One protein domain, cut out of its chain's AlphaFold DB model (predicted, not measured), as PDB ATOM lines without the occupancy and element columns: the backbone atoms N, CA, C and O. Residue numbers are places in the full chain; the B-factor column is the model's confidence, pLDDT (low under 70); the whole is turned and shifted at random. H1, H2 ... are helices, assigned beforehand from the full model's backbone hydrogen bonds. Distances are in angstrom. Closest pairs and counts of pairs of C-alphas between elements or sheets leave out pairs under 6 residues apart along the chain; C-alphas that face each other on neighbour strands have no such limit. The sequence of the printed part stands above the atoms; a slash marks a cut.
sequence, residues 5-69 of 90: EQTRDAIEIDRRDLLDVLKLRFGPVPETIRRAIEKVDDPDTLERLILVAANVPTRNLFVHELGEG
ATOM      1  N   GLU A   5     158.847  99.464 195.805       71.75
ATOM      2  CA  GLU A   5     157.999  99.161 196.962       71.75
ATOM      3  C   GLU A   5     157.455  97.725 196.912       71.75
ATOM      4  O   GLU A   5     157.513  97.022 197.916       71.75
ATOM      5  N   GLN A   6     157.026  97.248 195.738       73.25
ATOM      6  CA  GLN A   6     156.558  95.868 195.554       73.25
ATOM      7  C   GLN A   6     157.673  94.830 195.756       73.25
ATOM      8  O   GLN A   6     157.407  93.741 196.254       73.25
ATOM      9  N   THR A   7     158.923  95.154 195.407       76.62
ATOM     10  CA  THR A   7     160.072  94.263 195.652       76.62
ATOM     11  C   THR A   7     160.370  94.105 197.144       76.62
ATOM     12  O   THR A   7     160.722  93.016 197.585       76.62
ATOM     13  N   ARG A   8     160.217  95.172 197.939       80.56
ATOM     14  CA  ARG A   8     160.437  95.106 199.394       80.56
ATOM     15  C   ARG A   8     159.359  94.278 200.084       80.56
ATOM     16  O   ARG A   8     159.696  93.459 200.929       80.56
ATOM     17  N   ASP A   9     158.107  94.456 199.674       85.81
ATOM     18  CA  ASP A   9     156.977  93.677 200.191       85.81
ATOM     19  C   ASP A   9     157.163  92.177 199.894       85.81
ATOM     20  O   ASP A   9     157.026  91.343 200.787       85.81
ATOM     21  N   ALA A  10     157.616  91.840 198.679       87.12
ATOM     22  CA  ALA A  10     157.949  90.465 198.299       87.12
ATOM     23  C   ALA A  10     159.054  89.856 199.181       87.12
ATOM     24  O   ALA A  10     158.887  88.755 199.693       87.12
ATOM     25  N   ILE A  11     160.136  90.598 199.451       91.38
ATOM     26  CA  ILE A  11     161.216  90.143 200.345       91.38
ATOM     27  C   ILE A  11     160.688  89.852 201.760       91.38
ATOM     28  O   ILE A  11     161.092  88.870 202.388       91.38
ATOM     29  N   GLU A  12     159.805  90.698 202.296       92.81
ATOM     30  CA  GLU A  12     159.224  90.468 203.624       92.81
ATOM     31  C   GLU A  12     158.301  89.244 203.654       92.81
ATOM     32  O   GLU A  12     158.339  88.475 204.624       92.81
ATOM     33  N   ILE A  13     157.522  89.036 202.589       93.06
ATOM     34  CA  ILE A  13     156.685  87.843 202.408       93.06
ATOM     35  C   ILE A  13     157.564  86.590 202.350       93.06
ATOM     36  O   ILE A  13     157.362  85.682 203.157       93.06
ATOM     37  N   ASP A  14     158.603  86.572 201.517       93.75
ATOM     38  CA  ASP A  14     159.478  85.406 201.347       93.75
ATOM     39  C   ASP A  14     160.236  85.052 202.636       93.75
ATOM     40  O   ASP A  14     160.359  83.881 203.010       93.75
ATOM     41  N   ARG A  15     160.704  86.058 203.390       94.44
ATOM     42  CA  ARG A  15     161.296  85.837 204.724       94.44
ATOM     43  C   ARG A  15     160.307  85.162 205.662       94.44
ATOM     44  O   ARG A  15     160.690  84.279 206.436       94.44
ATOM     45  N   ARG A  16     159.048  85.597 205.634       94.75
ATOM     46  CA  ARG A  16     158.006  85.028 206.485       94.75
ATOM     47  C   ARG A  16     157.672  83.600 206.073       94.75
ATOM     48  O   ARG A  16     157.664  82.735 206.949       94.75
ATOM     49  N   ASP A  17     157.506  83.351 204.781       94.44
ATOM     50  CA  ASP A  17     157.243  82.018 204.241       94.44
ATOM     51  C   ASP A  17     158.374  81.044 204.580       94.44
ATOM     52  O   ASP A  17     158.124  79.941 205.069       94.44
ATOM     53  N   LEU A  18     159.634  81.472 204.453       94.75
ATOM     54  CA  LEU A  18     160.786  80.672 204.865       94.75
ATOM     55  C   LEU A  18     160.727  80.296 206.354       94.75
ATOM     56  O   LEU A  18     160.944  79.137 206.726       94.75
ATOM     57  N   LEU A  19     160.428  81.261 207.224       94.94
ATOM     58  CA  LEU A  19     160.313  81.013 208.662       94.94
ATOM     59  C   LEU A  19     159.154  80.070 208.991       94.94
ATOM     60  O   LEU A  19     159.310  79.209 209.862       94.94
ATOM     61  N   ASP A  20     158.021  80.211 208.308       95.56
ATOM     62  CA  ASP A  20     156.858  79.350 208.498       95.56
ATOM     63  C   ASP A  20     157.138  77.919 208.006       95.56
ATOM     64  O   ASP A  20     156.861  76.967 208.739       95.56
ATOM     65  N   VAL A  21     157.816  77.734 206.867       94.56
ATOM     66  CA  VAL A  21     158.274  76.410 206.395       94.56
ATOM     67  C   VAL A  21     159.213  75.753 207.410       94.56
ATOM     68  O   VAL A  21     159.015  74.593 207.789       94.56
ATOM     69  N   LEU A  22     160.213  76.485 207.908       94.25
ATOM     70  CA  LEU A  22     161.141  75.969 208.921       94.25
ATOM     71  C   LEU A  22     160.423  75.602 210.220       94.25
ATOM     72  O   LEU A  22     160.762  74.591 210.848       94.25
ATOM     73  N   LYS A  23     159.430  76.405 210.614       95.12
ATOM     74  CA  LYS A  23     158.610  76.153 211.796       95.12
ATOM     75  C   LYS A  23     157.762  74.896 211.638       95.12
ATOM     76  O   LYS A  23     157.690  74.099 212.572       95.12
ATOM     77  N   LEU A  24     157.149  74.707 210.471       94.56
ATOM     78  CA  LEU A  24     156.315  73.546 210.167       94.56
ATOM     79  C   LEU A  24     157.134  72.252 210.123       94.56
ATOM     80  O   LEU A  24     156.701  71.242 210.672       94.56
ATOM     81  N   ARG A  25     158.326  72.273 209.512       93.38
ATOM     82  CA  ARG A  25     159.151  71.061 209.349       93.38
ATOM     83  C   ARG A  25     159.974  70.701 210.576       93.38
ATOM     84  O   ARG A  25     160.122  69.525 210.891       93.38
ATOM     85  N   PHE A  26     160.546  71.698 211.246       92.69
ATOM     86  CA  PHE A  26     161.540  71.474 212.298       92.69
ATOM     87  C   PHE A  26     161.093  71.984 213.672       92.69
ATOM     88  O   PHE A  26     161.871  71.920 214.624       92.69
ATOM     89  N   GLY A  27     159.875  72.518 213.798       92.25
ATOM     90  CA  GLY A  27     159.391  73.140 215.028       92.25
ATOM     91  C   GLY A  27     159.969  74.546 215.251       92.25
ATOM     92  O   GLY A  27     160.500  75.157 214.324       92.25
ATOM     93  N   PRO A  28     159.903  75.103 216.474       92.38
ATOM     94  CA  PRO A  28     160.229  76.507 216.741       92.38
ATOM     95  C   PRO A  28     161.621  76.902 216.230       92.38
ATOM     96  O   PRO A  28     162.616  76.224 216.505       92.38
ATOM     97  N   VAL A  29     161.676  77.994 215.460       90.38
ATOM     98  CA  VAL A  29     162.900  78.504 214.828       90.38
ATOM     99  C   VAL A  29     163.693  79.344 215.843       90.38
ATOM    100  O   VAL A  29     163.138  80.307 216.374       90.38
ATOM    101  N   PRO A  30     164.970  79.013 216.120       89.75
ATOM    102  CA  PRO A  30     165.838  79.783 217.006       89.75
ATOM    103  C   PRO A  30     166.012  81.228 216.534       89.75
ATOM    104  O   PRO A  30     166.133  81.483 215.334       89.75
ATOM    105  N   GLU A  31     166.124  82.165 217.478       85.62
ATOM    106  CA  GLU A  31     166.315  83.588 217.165       85.62
ATOM    107  C   GLU A  31     167.550  83.857 216.299       85.62
ATOM    108  O   GLU A  31     167.506  84.716 215.425       85.62
ATOM    109  N   THR A  32     168.632  83.099 216.482       84.50
ATOM    110  CA  THR A  32     169.846  83.231 215.665       84.50
ATOM    111  C   THR A  32     169.573  82.977 214.181       84.50
ATOM    112  O   THR A  32     170.065  83.719 213.336       84.50
ATOM    113  N   ILE A  33     168.757  81.964 213.859       86.19
ATOM    114  CA  ILE A  33     168.390  81.625 212.475       86.19
ATOM    115  C   ILE A  33     167.433  82.679 211.919       86.19
ATOM    116  O   ILE A  33     167.616  83.138 210.795       86.19
ATOM    117  N   ARG A  34     166.459  83.117 212.726       89.31
ATOM    118  CA  ARG A  34     165.540  84.200 212.352       89.31
ATOM    119  C   ARG A  34     166.303  85.469 211.963       89.31
ATOM    120  O   ARG A  34     166.121  85.960 210.857       89.31
ATOM    121  N   ARG A  35     167.229  85.921 212.813       86.12
ATOM    122  CA  ARG A  35     168.052  87.115 212.553       86.12
ATOM    123  C   ARG A  35     168.966  86.966 211.342       86.12
ATOM    124  O   ARG A  35     169.324  87.970 210.739       86.12
ATOM    125  N   ALA A  36     169.405  85.750 211.024       87.06
ATOM    126  CA  ALA A  36     170.193  85.498 209.824       87.06
ATOM    127  C   ALA A  36     169.333  85.647 208.559       87.06
ATOM    128  O   ALA A  36     169.755  86.328 207.632       87.06
ATOM    129  N   ILE A  37     168.112  85.105 208.560       89.12
ATOM    130  CA  ILE A  37     167.147  85.239 207.455       89.12
ATOM    131  C   ILE A  37     166.708  86.698 207.266       89.12
ATOM    132  O   ILE A  37     166.647  87.182 206.142       89.12
ATOM    133  N   GLU A  38     166.469  87.433 208.357       89.31
ATOM    134  CA  GLU A  38     166.097  88.858 208.312       89.31
ATOM    135  C   GLU A  38     167.170  89.758 207.675       89.31
ATOM    136  O   GLU A  38     166.858  90.865 207.253       89.31
ATOM    137  N   LYS A  39     168.426  89.295 207.599       88.56
ATOM    138  CA  LYS A  39     169.537  90.009 206.948       88.56
ATOM    139  C   LYS A  39     169.690  89.676 205.460       88.56
ATOM    140  O   LYS A  39     170.585  90.217 204.819       88.56
ATOM    141  N   VAL A  40     168.889  88.754 204.925       87.62
ATOM    142  CA  VAL A  40     168.922  88.396 203.503       87.62
ATOM    143  C   VAL A  40     167.986  89.334 202.755       87.62
ATOM    144  O   VAL A  40     166.770  89.201 202.857       87.62
ATOM    145  N   ASP A  41     168.544  90.311 202.046       87.19
ATOM    146  CA  ASP A  41     167.808  91.293 201.227       87.19
ATOM    147  C   ASP A  41     167.747  90.917 199.735       87.19
ATOM    148  O   ASP A  41     167.204  91.665 198.926       87.19
ATOM    149  N   ASP A  42     168.309  89.765 199.368       86.25
ATOM    150  CA  ASP A  42     168.309  89.248 198.003       86.25
ATOM    151  C   ASP A  42     167.122  88.282 197.794       86.25
ATOM    152  O   ASP A  42     167.061  87.248 198.474       86.25
ATOM    153  N   PRO A  43     166.165  88.607 196.904       86.94
ATOM    154  CA  PRO A  43     164.957  87.806 196.709       86.94
ATOM    155  C   PRO A  43     165.266  86.416 196.134       86.94
ATOM    156  O   PRO A  43     164.726  85.426 196.621       86.94
ATOM    157  N   ASP A  44     166.196  86.307 195.181       87.56
ATOM    158  CA  ASP A  44     166.628  85.022 194.615       87.56
ATOM    159  C   ASP A  44     167.214  84.088 195.691       87.56
ATOM    160  O   ASP A  44     166.941  82.883 195.725       87.56
ATOM    161  N   THR A  45     167.995  84.640 196.622       88.69
ATOM    162  CA  THR A  45     168.536  83.889 197.761       88.69
ATOM    163  C   THR A  45     167.425  83.401 198.689       88.69
ATOM    164  O   THR A  45     167.482  82.259 199.153       88.69
ATOM    165  N   LEU A  46     166.407  84.223 198.962       91.06
ATOM    166  CA  LEU A  46     165.266  83.821 199.789       91.06
ATOM    167  C   LEU A  46     164.447  82.709 199.131       91.06
ATOM    168  O   LEU A  46     164.200  81.691 199.783       91.06
ATOM    169  N   GLU A  47     164.109  82.843 197.847       89.81
ATOM    170  CA  GLU A  47     163.384  81.813 197.090       89.81
ATOM    171  C   GLU A  47     164.138  80.474 197.128       89.81
ATOM    172  O   GLU A  47     163.575  79.419 197.455       89.81
ATOM    173  N   ARG A  48     165.460  80.507 196.912       88.31
ATOM    174  CA  ARG A  48     166.307  79.316 197.037       88.31
ATOM    175  C   ARG A  48     166.262  78.727 198.445       88.31
ATOM    176  O   ARG A  48     166.151  77.508 198.589       88.31
ATOM    177  N   LEU A  49     166.377  79.549 199.487       91.00
ATOM    178  CA  LEU A  49     166.349  79.076 200.872       91.00
ATOM    179  C   LEU A  49     165.003  78.435 201.226       91.00
ATOM    180  O   LEU A  49     165.000  77.452 201.968       91.00
ATOM    181  N   ILE A  50     163.886  78.913 200.668       91.31
ATOM    182  CA  ILE A  50     162.564  78.279 200.815       91.31
ATOM    183  C   ILE A  50     162.592  76.861 200.234       91.31
ATOM    184  O   ILE A  50     162.208  75.903 200.914       91.31
ATOM    185  N   LEU A  51     163.126  76.695 199.020       89.88
ATOM    186  CA  LEU A  51     163.270  75.378 198.390       89.88
ATOM    187  C   LEU A  51     164.189  74.453 199.199       89.88
ATOM    188  O   LEU A  51     163.857  73.289 199.425       89.88
ATOM    189  N   VAL A  52     165.324  74.957 199.686       90.31
ATOM    190  CA  VAL A  52     166.241  74.184 200.540       90.31
ATOM    191  C   VAL A  52     165.540  73.768 201.833       90.31
ATOM    192  O   VAL A  52     165.547  72.584 202.176       90.31
ATOM    193  N   ALA A  53     164.877  74.698 202.525       91.00
ATOM    194  CA  ALA A  53     164.139  74.426 203.755       91.00
ATOM    195  C   ALA A  53     163.071  73.345 203.562       91.00
ATOM    196  O   ALA A  53     162.865  72.541 204.472       91.00
ATOM    197  N   ALA A  54     162.434  73.281 202.388       90.25
ATOM    198  CA  ALA A  54     161.442  72.268 202.031       90.25
ATOM    199  C   ALA A  54     162.030  70.879 201.713       90.25
ATOM    200  O   ALA A  54     161.333  69.880 201.891       90.25
ATOM    201  N   ASN A  55     163.301  70.791 201.301       88.38
ATOM    202  CA  ASN A  55     163.902  69.543 200.807       88.38
ATOM    203  C   ASN A  55     164.941  68.918 201.748       88.38
ATOM    204  O   ASN A  55     165.090  67.698 201.773       88.38
ATOM    205  N   VAL A  56     165.638  69.702 202.576       89.56
ATOM    206  CA  VAL A  56     166.669  69.151 203.473       89.56
ATOM    207  C   VAL A  56     166.068  68.244 204.557       89.56
ATOM    208  O   VAL A  56     164.985  68.539 205.071       89.56
ATOM    209  N   PRO A  57     166.747  67.150 204.948       86.81
ATOM    210  CA  PRO A  57     166.227  66.206 205.935       86.81
ATOM    211  C   PRO A  57     166.321  66.725 207.374       86.81
ATOM    212  O   PRO A  57     165.587  66.263 208.243       86.81
ATOM    213  N   THR A  58     167.222  67.673 207.658       88.00
ATOM    214  CA  THR A  58     167.438  68.197 209.013       88.00
ATOM    215  C   THR A  58     167.669  69.702 209.014       88.00
ATOM    216  O   THR A  58     168.217  70.273 208.070       88.00
ATOM    217  N   ARG A  59     167.326  70.342 210.138       86.50
ATOM    218  CA  ARG A  59     167.615  71.760 210.379       86.50
ATOM    219  C   ARG A  59     169.110  72.076 210.312       86.50
ATOM    220  O   ARG A  59     169.467  73.154 209.864       86.50
ATOM    221  N   ASN A  60     169.980  71.172 210.766       86.00
ATOM    222  CA  ASN A  60     171.418  71.438 210.759       86.00
ATOM    223  C   ASN A  60     171.925  71.639 209.326       86.00
ATOM    224  O   ASN A  60     172.641  72.598 209.065       86.00
ATOM    225  N   LEU A  61     171.466  70.805 208.384       85.94
ATOM    226  CA  LEU A  61     171.820  70.954 206.972       85.94
ATOM    227  C   LEU A  61     171.290  72.270 206.382       85.94
ATOM    228  O   LEU A  61     172.016  72.935 205.656       85.94
ATOM    229  N   PHE A  62     170.082  72.700 206.765       89.44
ATOM    230  CA  PHE A  62     169.586  74.031 206.393       89.44
ATOM    231  C   PHE A  62     170.515  75.158 206.874       89.44
ATOM    232  O   PHE A  62     170.800  76.085 206.126       89.44
ATOM    233  N   VAL A  63     170.995  75.091 208.120       86.81
ATOM    234  CA  VAL A  63     171.890  76.119 208.682       86.81
ATOM    235  C   VAL A  63     173.229  76.163 207.946       86.81
ATOM    236  O   VAL A  63     173.765  77.253 207.749       86.81
ATOM    237  N   HIS A  64     173.748  75.013 207.505       85.00
ATOM    238  CA  HIS A  64     174.925  74.969 206.636       85.00
ATOM    239  C   HIS A  64     174.672  75.717 205.319       85.00
ATOM    240  O   HIS A  64     175.444  76.608 204.978       85.00
ATOM    241  N   GLU A  65     173.558  75.440 204.637       83.12
ATOM    242  CA  GLU A  65     173.192  76.129 203.389       83.12
ATOM    243  C   GLU A  65     172.963  77.639 203.589       83.12
ATOM    244  O   GLU A  65     173.364  78.444 202.751       83.12
ATOM    245  N   LEU A  66     172.378  78.041 204.725       83.88
ATOM    246  CA  LEU A  66     172.181  79.447 205.092       83.88
ATOM    247  C   LEU A  66     173.514  80.187 205.303       83.88
ATOM    248  O   LEU A  66     173.623  81.364 204.968       83.88
ATOM    249  N   GLY A  67     174.521  79.514 205.869       73.25
ATOM    250  CA  GLY A  67     175.854  80.078 206.108       73.25
ATOM    251  C   GLY A  67     176.741  80.131 204.859       73.25
ATOM    252  O   GLY A  67     177.510  81.075 204.692       73.25
ATOM    253  N   GLU A  68     176.595  79.165 203.950       68.00
ATOM    254  CA  GLU A  68     177.351  79.072 202.690       68.00
ATOM    255  C   GLU A  68     176.840  80.020 201.588       68.00
ATOM    256  O   GLU A  68     177.354  79.987 200.463       68.00
ATOM    257  N   GLY A  69     175.852  80.862 201.924       55.56
ATOM    258  CA  GLY A  69     174.928  81.636 201.085       55.56
ATOM    259  C   GLY A  69     175.474  82.551 199.982       55.56
ATOM    260  O   GLY A  69     174.749  83.422 199.529       55.56
TER     261      GLY A  69
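Overview. This is residues 5 to 69 of the 90 residues of an uncharacterized protein of Kyrpidia tusciae (strain DSM 2912 / NBRC 15312 / T2) (UniProt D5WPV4). A long helix, H1, has H3 side by side with it; H4 folds back from H3 as a helical hairpin, and short H2 sits near H1 and H4. The printed part has 65 residues with four named helices, in the order H1, H2, H3, H4, and no named strand: all helix. It is compact, with a radius of gyration of the C-alphas of 10.9 A, and elongated, spanning 34 by 22 by 20 A.

Along the chain. Find C-alpha 5 at (157.999, 99.161, 196.962); from there H1, residues 5 to 26, runs 31.8 A. H3, residues 43 to 55, runs 18.7 A. Look for H2 at residues 31 to 37 and H4 at residues 59 to 67, which ends at C-alpha 67, (175.854, 80.078, 206.108).

Arrangement. Start at C-alphas 18 and 50, the closest of H1 and H3, 5.0 A apart: the helices touch at a shallow tilt of 16 degrees, the same way. H3 touches H4 with residues 49 to 53 alone, closest at C-alphas 53 and 62, 6.1 A. In H1, H2, H3 and H4 every O i to N i+4 pair is within hydrogen-bond range.

Size, cuts and confidence. The printed part has no cut, and its three links are tight. Residues 68 to 69 are under pLDDT 70.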